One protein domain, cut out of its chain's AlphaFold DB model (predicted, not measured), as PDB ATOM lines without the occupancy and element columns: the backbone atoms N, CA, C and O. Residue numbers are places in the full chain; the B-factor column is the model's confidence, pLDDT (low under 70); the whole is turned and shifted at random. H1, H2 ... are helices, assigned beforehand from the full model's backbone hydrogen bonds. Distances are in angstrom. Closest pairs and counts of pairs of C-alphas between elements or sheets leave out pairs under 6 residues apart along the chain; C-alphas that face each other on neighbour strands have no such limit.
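What this domain is: This is residues 2 to 81 of the 140 residues of an uncharacterized protein of Candidatus Peregrinibacteria bacterium Gr01-1014_25 (UniProt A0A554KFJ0). One long helix, H2, makes the length; H3 folds back on its residues 35 to 47 and H4 turns again, a small three-helix bundle, while beyond its other end H1 sticks out alone. The printed part has 80 residues with four named helices, H1 to H4 in order, and no named strand: all helix. It is only just loose, close to extended, with a radius of gyration of the C-alphas of 17.3 A, spanning 50 by 31 by 17 A.

Where its parts are: Find C-alpha 19 at (33.273, 28.201, -13.208); from there H2, residues 19 to 49, runs 44.3 A. H3, residues 53 to 65, measures 18.2 A; H4, residues 67 to 77, 14.8 A, ending at C-alpha 77 at (14.761, 58.542, -33.386). H1, residues 4 to 13, measures 14.2 A.

How they stand to each other: H2, H3 and H4 form an up and down bundle, each running against the one before. H2 and H3, a hairpin, touch at a shallow tilt of 10 degrees; the closest C-alphas, Ile 46 and Gln 56, are 6.2 A apart. H2 touches H4 with residues 35 to 39 alone. H1 is apart from the others. In H1 to H4 every O i to N i+4 pair is within hydrogen-bond range.

The domain as a whole: The printed part has no cut, and its links are tight. Look for pLDDT under 70 at, among others, residues 47 to 55 and 73 to 81.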
ATOM      1  N   VAL A   2       1.888  26.338  -8.746       73.00
ATOM      2  CA  VAL A   2       3.358  26.314  -8.731       73.00
ATOM      3  C   VAL A   2       3.794  27.036  -7.462       73.00
ATOM      4  O   VAL A   2       3.492  28.218  -7.310       73.00
ATOM      5  N   ASP A   3       4.448  26.328  -6.545       88.00
ATOM      6  CA  ASP A   3       4.944  26.918  -5.303       88.00
ATOM      7  C   ASP A   3       6.245  27.684  -5.554       88.00
ATOM      8  O   ASP A   3       7.129  27.215  -6.274       88.00
ATOM      9  N   ALA A   4       6.403  28.852  -4.927       81.19
ATOM     10  CA  ALA A   4       7.609  29.677  -5.058       81.19
ATOM     11  C   ALA A   4       8.895  28.916  -4.669       81.19
ATOM     12  O   ALA A   4       9.951  29.142  -5.258       81.19
ATOM     13  N   ALA A   5       8.789  27.967  -3.733       82.75
ATOM     14  CA  ALA A   5       9.880  27.074  -3.355       82.75
ATOM     15  C   ALA A   5      10.334  26.186  -4.527       82.75
ATOM     16  O   ALA A   5      11.528  26.076  -4.783       82.75
ATOM     17  N   SER A   6       9.394  25.631  -5.300       83.12
ATOM     18  CA  SER A   6       9.708  24.780  -6.457       83.12
ATOM     19  C   SER A   6      10.399  25.543  -7.597       83.12
ATOM     20  O   SER A   6      11.258  24.991  -8.280       83.12
ATOM     21  N   LEU A   7      10.085  26.834  -7.760       81.81
ATOM     22  CA  LEU A   7      10.762  27.708  -8.721       81.81
ATOM     23  C   LEU A   7      12.188  28.048  -8.283       81.81
ATOM     24  O   LEU A   7      13.091  28.064  -9.116       81.81
ATOM     25  N   LEU A   8      12.403  28.302  -6.990       79.50
ATOM     26  CA  LEU A   8      13.740  28.552  -6.449       79.50
ATOM     27  C   LEU A   8      14.624  27.308  -6.527       79.50
ATOM     28  O   LEU A   8      15.780  27.425  -6.920       79.50
ATOM     29  N   GLU A   9      14.081  26.128  -6.229       81.25
ATOM     30  CA  GLU A   9      14.786  24.849  -6.368       81.25
ATOM     31  C   GLU A   9      15.234  24.613  -7.813       81.25
ATOM     32  O   GLU A   9      16.404  24.330  -8.061       81.25
ATOM     33  N   GLN A  10      14.339  24.820  -8.786       80.31
ATOM     34  CA  GLN A  10      14.692  24.740 -10.205       80.31
ATOM     35  C   GLN A  10      15.767  25.763 -10.581       80.31
ATOM     36  O   GLN A  10      16.711  25.432 -11.296       80.31
ATOM     37  N   PHE A  11      15.672  26.994 -10.077       76.75
ATOM     38  CA  PHE A  11      16.644  28.043 -10.375       76.75
ATOM     39  C   PHE A  11      18.034  27.720  -9.813       76.75
ATOM     40  O   PHE A  11      19.029  27.823 -10.529       76.75
ATOM     41  N   VAL A  12      18.099  27.269  -8.557       76.25
ATOM     42  CA  VAL A  12      19.339  26.865  -7.879       76.25
ATOM     43  C   VAL A  12      19.944  25.633  -8.547       76.25
ATOM     44  O   VAL A  12      21.148  25.604  -8.782       76.25
ATOM     45  N   PHE A  13      19.121  24.658  -8.938       74.62
ATOM     46  CA  PHE A  13      19.571  23.469  -9.662       74.62
ATOM     47  C   PHE A  13      20.164  23.799 -11.040       74.62
ATOM     48  O   PHE A  13      21.024  23.079 -11.542       74.62
ATOM     49  N   THR A  14      19.747  24.911 -11.649       73.31
ATOM     50  CA  THR A  14      20.274  25.344 -12.949       73.31
ATOM     51  C   THR A  14      21.677  25.961 -12.827       73.31
ATOM     52  O   THR A  14      22.332  26.153 -13.846       73.31
ATOM     53  N   ILE A  15      22.162  26.297 -11.624       76.75
ATOM     54  CA  ILE A  15      23.486  26.909 -11.426       76.75
ATOM     55  C   ILE A  15      24.575  25.844 -11.595       76.75
ATOM     56  O   ILE A  15      24.723  24.935 -10.782       76.75
ATOM     57  N   SER A  16      25.369  25.966 -12.660       79.50
ATOM     58  CA  SER A  16      26.460  25.024 -12.930       79.50
ATOM     59  C   SER A  16      27.610  25.148 -11.922       79.50
ATOM     60  O   SER A  16      28.056  26.250 -11.608       79.50
ATOM     61  N   SER A  17      28.162  24.010 -11.484       80.50
ATOM     62  CA  SER A  17      29.373  23.945 -10.645       80.50
ATOM     63  C   SER A  17      30.667  24.255 -11.412       80.50
ATOM     64  O   SER A  17      31.720  24.433 -10.803       80.50
ATOM     65  N   ASN A  18      30.618  24.294 -12.750       89.62
ATOM     66  CA  ASN A  18      31.768  24.651 -13.575       89.62
ATOM     67  C   ASN A  18      31.914  26.185 -13.627       89.62
ATOM     68  O   ASN A  18      30.964  26.862 -14.034       89.62
ATOM     69  N   PRO A  19      33.092  26.751 -13.293       86.88
ATOM     70  CA  PRO A  19      33.273  28.201 -13.208       86.88
ATOM     71  C   PRO A  19      32.993  28.920 -14.534       86.88
ATOM     72  O   PRO A  19      32.441  30.016 -14.528       86.88
ATOM     73  N   VAL A  20      33.313  28.312 -15.680       90.69
ATOM     74  CA  VAL A  20      33.085  28.930 -16.998       90.69
ATOM     75  C   VAL A  20      31.591  29.017 -17.311       90.69
ATOM     76  O   VAL A  20      31.101  30.051 -17.764       90.69
ATOM     77  N   VAL A  21      30.853  27.940 -17.039       87.81
ATOM     78  CA  VAL A  21      29.409  27.865 -17.304       87.81
ATOM     79  C   VAL A  21      28.638  28.781 -16.353       87.81
ATOM     80  O   VAL A  21      27.704  29.449 -16.789       87.81
ATOM     81  N   PHE A  22      29.075  28.892 -15.095       87.62
ATOM     82  CA  PHE A  22      28.537  29.863 -14.142       87.62
ATOM     83  C   PHE A  22      28.633  31.300 -14.673       87.62
ATOM     84  O   PHE A  22      27.631  32.014 -14.711       87.62
ATOM     85  N   TRP A  23      29.815  31.722 -15.136       88.69
ATOM     86  CA  TRP A  23      30.006  33.070 -15.680       88.69
ATOM     87  C   TRP A  23      29.179  33.317 -16.942       88.69
ATOM     88  O   TRP A  23      28.609  34.399 -17.103       88.69
ATOM     89  N   LEU A  24      29.066  32.318 -17.819       90.81
ATOM     90  CA  LEU A  24      28.206  32.395 -18.999       90.81
ATOM     91  C   LEU A  24      26.731  32.570 -18.605       90.81
ATOM     92  O   LEU A  24      26.050  33.450 -19.129       90.81
ATOM     93  N   GLN A  25      26.250  31.785 -17.643       87.81
ATOM     94  CA  GLN A  25      24.876  31.844 -17.147       87.81
ATOM     95  C   GLN A  25      24.575  33.174 -16.445       87.81
ATOM     96  O   GLN A  25      23.543  33.788 -16.714       87.81
ATOM     97  N   ALA A  26      25.496  33.664 -15.613       87.38
ATOM     98  CA  ALA A  26      25.404  34.976 -14.981       87.38
ATOM     99  C   ALA A  26      25.359  36.105 -16.024       87.38
ATOM    100  O   ALA A  26      24.564  37.034 -15.896       87.38
ATOM    101  N   SER A  27      26.156  36.000 -17.092       87.81
ATOM    102  CA  SER A  27      26.181  36.985 -18.180       87.81
ATOM    103  C   SER A  27      24.875  36.999 -18.973       87.81
ATOM    104  O   SER A  27      24.352  38.069 -19.275       87.81
ATOM    105  N   ILE A  28      24.311  35.826 -19.274       88.06
ATOM    106  CA  ILE A  28      23.012  35.700 -19.950       88.06
ATOM    107  C   ILE A  28      21.891  36.251 -19.062       88.06
ATOM    108  O   ILE A  28      21.055  37.018 -19.540       88.06
ATOM    109  N   ALA A  29      21.892  35.917 -17.769       87.62
ATOM    110  CA  ALA A  29      20.919  36.437 -16.813       87.62
ATOM    111  C   ALA A  29      21.004  37.967 -16.701       87.62
ATOM    112  O   ALA A  29      19.983  38.654 -16.750       87.62
ATOM    113  N   PHE A  30      22.221  38.511 -16.626       87.75
ATOM    114  CA  PHE A  30      22.458  39.950 -16.607       87.75
ATOM    115  C   PHE A  30      22.007  40.626 -17.906       87.75
ATOM    116  O   PHE A  30      21.315  41.639 -17.857       87.75
ATOM    117  N   ALA A  31      22.335  40.054 -19.068       85.12
ATOM    118  CA  ALA A  31      21.912  40.576 -20.365       85.12
ATOM    119  C   ALA A  31      20.382  40.568 -20.514       85.12
ATOM    120  O   ALA A  31      19.808  41.541 -21.001       85.12
ATOM    121  N   GLY A  32      19.711  39.513 -20.042       85.44
ATOM    122  CA  GLY A  32      18.251  39.432 -20.003       85.44
ATOM    123  C   GLY A  32      17.633  40.488 -19.084       85.44
ATOM    124  O   GLY A  32      16.731  41.216 -19.498       85.44
ATOM    125  N   ALA A  33      18.159  40.638 -17.865       86.00
ATOM    126  CA  ALA A  33      17.713  41.669 -16.929       86.00
ATOM    127  C   ALA A  33      17.926  43.083 -17.493       86.00
ATOM    128  O   ALA A  33      17.027  43.923 -17.419       86.00
ATOM    129  N   ALA A  34      19.079  43.333 -18.118       79.81
ATOM    130  CA  ALA A  34      19.369  44.584 -18.800       79.81
ATOM    131  C   ALA A  34      18.378  44.832 -19.946       79.81
ATOM    132  O   ALA A  34      17.811  45.917 -20.023       79.81
ATOM    133  N   ALA A  35      18.091  43.837 -20.789       80.12
ATOM    134  CA  ALA A  35      17.119  43.970 -21.874       80.12
ATOM    135  C   ALA A  35      15.716  44.344 -21.359       80.12
ATOM    136  O   ALA A  35      15.088  45.261 -21.893       80.12
ATOM    137  N   VAL A  36      15.245  43.702 -20.284       83.19
ATOM    138  CA  VAL A  36      13.961  44.035 -19.643       83.19
ATOM    139  C   VAL A  36      13.984  45.451 -19.061       83.19
ATOM    140  O   VAL A  36      13.039  46.216 -19.263       83.19
ATOM    141  N   TYR A  37      15.069  45.833 -18.381       82.62
ATOM    142  CA  TYR A  37      15.248  47.188 -17.861       82.62
ATOM    143  C   TYR A  37      15.199  48.236 -18.982       82.62
ATOM    144  O   TYR A  37      14.481  49.230 -18.868       82.62
ATOM    145  N   LEU A  38      15.910  47.995 -20.086       80.38
ATOM    146  CA  LEU A  38      15.915  48.854 -21.267       80.38
ATOM    147  C   LEU A  38      14.520  48.983 -21.888       80.38
ATOM    148  O   LEU A  38      14.125  50.084 -22.277       80.38
ATOM    149  N   LEU A  39      13.755  47.893 -21.950       80.56
ATOM    150  CA  LEU A  39      12.381  47.914 -22.446       80.56
ATOM    151  C   LEU A  39      11.495  48.803 -21.564       80.56
ATOM    152  O   LEU A  39      10.853  49.722 -22.073       80.56
ATOM    153  N   PHE A  40      11.516  48.606 -20.242       80.44
ATOM    154  CA  PHE A  40      10.769  49.440 -19.293       80.44
ATOM    155  C   PHE A  40      11.191  50.910 -19.345       80.44
ATOM    156  O   PHE A  40      10.345  51.808 -19.307       80.44
ATOM    157  N   TYR A  41      12.493  51.164 -19.466       80.19
ATOM    158  CA  TYR A  41      13.030  52.507 -19.628       80.19
ATOM    159  C   TYR A  41      12.496  53.170 -20.904       80.19
ATOM    160  O   TYR A  41      12.011  54.300 -20.853       80.19
ATOM    161  N   THR A  42      12.516  52.448 -22.026       77.38
ATOM    162  CA  THR A  42      12.017  52.917 -23.327       77.38
ATOM    163  C   THR A  42      10.519  53.204 -23.271       77.38
ATOM    164  O   THR A  42      10.081  54.267 -23.706       77.38
ATOM    165  N   VAL A  43       9.731  52.300 -22.674       75.06
ATOM    166  CA  VAL A  43       8.288  52.487 -22.454       75.06
ATOM    167  C   VAL A  43       8.040  53.760 -21.643       75.06
ATOM    168  O   VAL A  43       7.261  54.615 -22.060       75.06
ATOM    169  N   ARG A  44       8.735  53.945 -20.513       75.69
ATOM    170  CA  ARG A  44       8.582  55.142 -19.674       75.69
ATOM    171  C   ARG A  44       8.971  56.423 -20.419       75.69
ATOM    172  O   ARG A  44       8.246  57.414 -20.335       75.69
ATOM    173  N   ASP A  45      10.096  56.421 -21.131       75.81
ATOM    174  CA  ASP A  45      10.590  57.601 -21.849       75.81
ATOM    175  C   ASP A  45       9.657  57.988 -23.008       75.81
ATOM    176  O   ASP A  45       9.356  59.173 -23.173       75.81
ATOM    177  N   ILE A  46       9.115  57.019 -23.758       72.25
ATOM    178  CA  ILE A  46       8.217  57.320 -24.880       72.25
ATOM    179  C   ILE A  46       6.812  57.732 -24.430       72.25
ATOM    180  O   ILE A  46       6.227  58.636 -25.034       72.25
ATOM    181  N   LEU A  47       6.296  57.157 -23.337       69.88
ATOM    182  CA  LEU A  47       5.026  57.582 -22.736       69.88
ATOM    183  C   LEU A  47       5.087  59.039 -22.256       69.88
ATOM    184  O   LEU A  47       4.113  59.776 -22.392       69.88
ATOM    185  N   LEU A  48       6.238  59.480 -21.738       65.50
ATOM    186  CA  LEU A  48       6.437  60.860 -21.281       65.50
ATOM    187  C   LEU A  48       6.631  61.860 -22.432       65.50
ATOM    188  O   LEU A  48       6.427  63.063 -22.245       65.50
ATOM    189  N   ARG A  49       7.040  61.394 -23.617       65.62
ATOM    190  CA  ARG A  49       7.464  62.258 -24.731       65.62
ATOM    191  C   ARG A  49       6.538  62.248 -25.940       65.62
ATOM    192  O   ARG A  49       6.683  63.129 -26.780       65.62
ATOM    193  N   THR A  50       5.621  61.292 -26.079       63.91
ATOM    194  CA  THR A  50       4.780  61.136 -27.278       63.91
ATOM    195  C   THR A  50       3.392  60.610 -26.924       63.91
ATOM    196  O   THR A  50       3.267  59.696 -26.123       63.91
ATOM    197  N   ARG A  51       2.338  61.162 -27.550       66.88
ATOM    198  CA  ARG A  51       0.929  60.739 -27.362       66.88
ATOM    199  C   ARG A  51       0.421  59.797 -28.472       66.88
ATOM    200  O   ARG A  51      -0.676  59.259 -28.367       66.88
ATOM    201  N   SER A  52       1.180  59.601 -29.553       67.12
ATOM    202  CA  SER A  52       0.775  58.740 -30.672       67.12
ATOM    203  C   SER A  52       1.110  57.270 -30.402       67.12
ATOM    204  O   SER A  52       2.271  56.867 -30.503       67.12
ATOM    205  N   LEU A  53       0.072  56.474 -30.132       67.56
ATOM    206  CA  LEU A  53       0.124  55.018 -29.930       67.56
ATOM    207  C   LEU A  53       0.925  54.221 -30.981       67.56
ATOM    208  O   LEU A  53       1.731  53.389 -30.567       67.56
ATOM    209  N   PRO A  54       0.789  54.444 -32.307       68.06
ATOM    210  CA  PRO A  54       1.520  53.630 -33.285       68.06
ATOM    211  C   PRO A  54       3.038  53.829 -33.200       68.06
ATOM    212  O   PRO A  54       3.803  52.889 -33.384       68.06
ATOM    213  N   TYR A  55       3.480  55.038 -32.847       67.81
ATOM    214  CA  TYR A  55       4.899  55.348 -32.670       67.81
ATOM    215  C   TYR A  55       5.458  54.733 -31.379       67.81
ATOM    216  O   TYR A  55       6.590  54.259 -31.356       67.81
ATOM    217  N   GLN A  56       4.648  54.695 -30.313       72.00
ATOM    218  CA  GLN A  56       5.006  54.006 -29.071       72.00
ATOM    219  C   GLN A  56       5.188  52.505 -29.310       72.00
ATOM    220  O   GLN A  56       6.228  51.953 -28.960       72.00
ATOM    221  N   LEU A  57       4.209  51.864 -29.955       75.94
ATOM    222  CA  LEU A  57       4.253  50.434 -30.265       75.94
ATOM    223  C   LEU A  57       5.421  50.080 -31.189       75.94
ATOM    224  O   LEU A  57       6.104  49.093 -30.934       75.94
ATOM    225  N   GLY A  58       5.703  50.905 -32.203       75.06
ATOM    226  CA  GLY A  58       6.846  50.708 -33.097       75.06
ATOM    227  C   GLY A  58       8.189  50.716 -32.361       75.06
ATOM    228  O   GLY A  58       8.991  49.807 -32.543       75.06
ATOM    229  N   CYS A  59       8.420  51.690 -31.475       70.25
ATOM    230  CA  CYS A  59       9.661  51.756 -30.696       70.25
ATOM    231  C   CYS A  59       9.786  50.614 -29.678       70.25
ATOM    232  O   CYS A  59      10.875  50.073 -29.502       70.25
ATOM    233  N   ILE A  60       8.683  50.224 -29.028       74.69
ATOM    234  CA  ILE A  60       8.669  49.090 -28.092       74.69
ATOM    235  C   ILE A  60       8.985  47.789 -28.836       74.69
ATOM    236  O   ILE A  60       9.836  47.031 -28.384       74.69
ATOM    237  N   ALA A  61       8.362  47.555 -29.994       75.56
ATOM    238  CA  ALA A  61       8.628  46.380 -30.822       75.56
ATOM    239  C   ALA A  61      10.081  46.344 -31.323       75.56
ATOM    240  O   ALA A  61      10.706  45.287 -31.338       75.56
ATOM    241  N   LEU A  62      10.646  47.501 -31.677       74.69
ATOM    242  CA  LEU A  62      12.018  47.619 -32.168       74.69
ATOM    243  C   LEU A  62      13.057  47.331 -31.070       74.69
ATOM    244  O   LEU A  62      14.017  46.600 -31.313       74.69
ATOM    245  N   VAL A  63      12.842  47.831 -29.848       74.31
ATOM    246  CA  VAL A  63      13.687  47.507 -28.683       74.31
ATOM    247  C   VAL A  63      13.477  46.062 -28.220       74.31
ATOM    248  O   VAL A  63      14.436  45.411 -27.819       74.31
ATOM    249  N   ALA A  64      12.260  45.520 -28.321       73.00
ATOM    250  CA  ALA A  64      11.990  44.118 -28.000       73.00
ATOM    251  C   ALA A  64      12.675  43.145 -28.977       73.00
ATOM    252  O   ALA A  64      13.141  42.090 -28.554       73.00
ATOM    253  N   ALA A  65      12.763  43.495 -30.265       75.19
ATOM    254  CA  ALA A  65      13.408  42.662 -31.280       75.19
ATOM    255  C   ALA A  65      14.941  42.691 -31.183       75.19
ATOM    256  O   ALA A  65      15.588  41.661 -31.364       75.19
ATOM    257  N   VAL A  66      15.533  43.858 -30.901       78.88
ATOM    258  CA  VAL A  66      16.991  44.005 -30.780       78.88
ATOM    259  C   VAL A  66      17.313  44.955 -29.619       78.88
ATOM    260  O   VAL A  66      17.451  46.152 -29.842       78.88
ATOM    261  N   PRO A  67      17.469  44.475 -28.372       71.12
ATOM    262  CA  PRO A  67      17.574  45.344 -27.192       71.12
ATOM    263  C   PRO A  67      18.736  46.333 -27.257       71.12
ATOM    264  O   PRO A  67      18.578  47.504 -26.928       71.12
ATOM    265  N   VAL A  68      19.902  45.881 -27.726       68.44
ATOM    266  CA  VAL A  68      21.113  46.712 -27.797       68.44
ATOM    267  C   VAL A  68      21.066  47.639 -29.012       68.44
ATOM    268  O   VAL A  68      21.095  48.857 -28.856       68.44
ATOM    269  N   ALA A  69      20.943  47.098 -30.229       70.06
ATOM    270  CA  ALA A  69      20.929  47.925 -31.440       70.06
ATOM    271  C   ALA A  69      19.671  48.803 -31.529       70.06
ATOM    272  O   ALA A  69      19.744  49.955 -31.946       70.06
ATOM    273  N   GLY A  70      18.530  48.285 -31.082       66.94
ATOM    274  CA  GLY A  70      17.267  49.000 -31.014       66.94
ATOM    275  C   GLY A  70      17.283  50.132 -29.997       66.94
ATOM    276  O   GLY A  70      16.659  51.153 -30.254       66.94
ATOM    277  N   PHE A  71      18.055  50.028 -28.910       68.06
ATOM    278  CA  PHE A  71      18.277  51.158 -28.004       68.06
ATOM    279  C   PHE A  71      19.115  52.268 -28.644       68.06
ATOM    280  O   PHE A  71      18.771  53.443 -28.527       68.06
ATOM    281  N   PHE A  72      20.178  51.928 -29.377       71.38
ATOM    282  CA  PHE A  72      20.947  52.931 -30.123       71.38
ATOM    283  C   PHE A  72      20.109  53.589 -31.225       71.38
ATOM    284  O   PHE A  72      20.110  54.811 -31.351       71.38
ATOM    285  N   LEU A  73      19.330  52.803 -31.976       68.69
ATOM    286  CA  LEU A  73      18.402  53.330 -32.977       68.69
ATOM    287  C   LEU A  73      17.312  54.200 -32.332       68.69
ATOM    288  O   LEU A  73      16.966  55.258 -32.855       68.69
ATOM    289  N   TYR A  74      16.818  53.792 -31.162       66.38
ATOM    290  CA  TYR A  74      15.877  54.562 -30.356       66.38
ATOM    291  C   TYR A  74      16.455  55.923 -29.965       66.38
ATOM    292  O   TYR A  74      15.761  56.929 -30.096       66.38
ATOM    293  N   LEU A  75      17.725  55.988 -29.547       65.81
ATOM    294  CA  LEU A  75      18.387  57.256 -29.229       65.81
ATOM    295  C   LEU A  75      18.449  58.208 -30.434       65.81
ATOM    296  O   LEU A  75      18.307  59.412 -30.233       65.81
ATOM    297  N   LEU A  76      18.600  57.695 -31.661       65.81
ATOM    298  CA  LEU A  76      18.585  58.519 -32.879       65.81
ATOM    299  C   LEU A  76      17.181  59.022 -33.241       65.81
ATOM    300  O   LEU A  76      17.026  60.156 -33.685       65.81
ATOM    301  N   VAL A  77      16.156  58.188 -33.063       64.31
ATOM    302  CA  VAL A  77      14.761  58.542 -33.386       64.31
ATOM    303  C   VAL A  77      14.125  59.406 -32.289       64.31
ATOM    304  O   VAL A  77      13.109  60.064 -32.521       64.31
ATOM    305  N   ARG A  78      14.724  59.440 -31.091       68.12
ATOM    306  CA  ARG A  78      14.221  60.164 -29.922       68.12
ATOM    307  C   ARG A  78      13.967  61.643 -30.258       68.12
ATOM    308  O   ARG A  78      14.911  62.401 -30.480       68.12
ATOM    309  N   PRO A  79      12.708  62.115 -30.210       58.22
ATOM    310  CA  PRO A  79      12.403  63.520 -30.435       58.22
ATOM    311  C   PRO A  79      13.055  64.379 -29.345       58.22
ATOM    312  O   PRO A  79      12.782  64.208 -28.151       58.22
ATOM    313  N   ALA A  80      13.902  65.325 -29.760       55.06
ATOM    314  CA  ALA A  80      14.634  66.211 -28.854       55.06
ATOM    315  C   ALA A  80      13.709  67.118 -28.020       55.06
ATOM    316  O   ALA A  80      14.072  67.504 -26.914       55.06
ATOM    317  N   ARG A  81      12.503  67.419 -28.526       54.03
ATOM    318  CA  ARG A  81      11.524  68.286 -27.853       54.03
ATOM    319  C   ARG A  81      10.349  67.510 -27.287       54.03
ATOM    320  O   ARG A  81       9.673  66.771 -28.007       54.03
TER     321      ARG A  81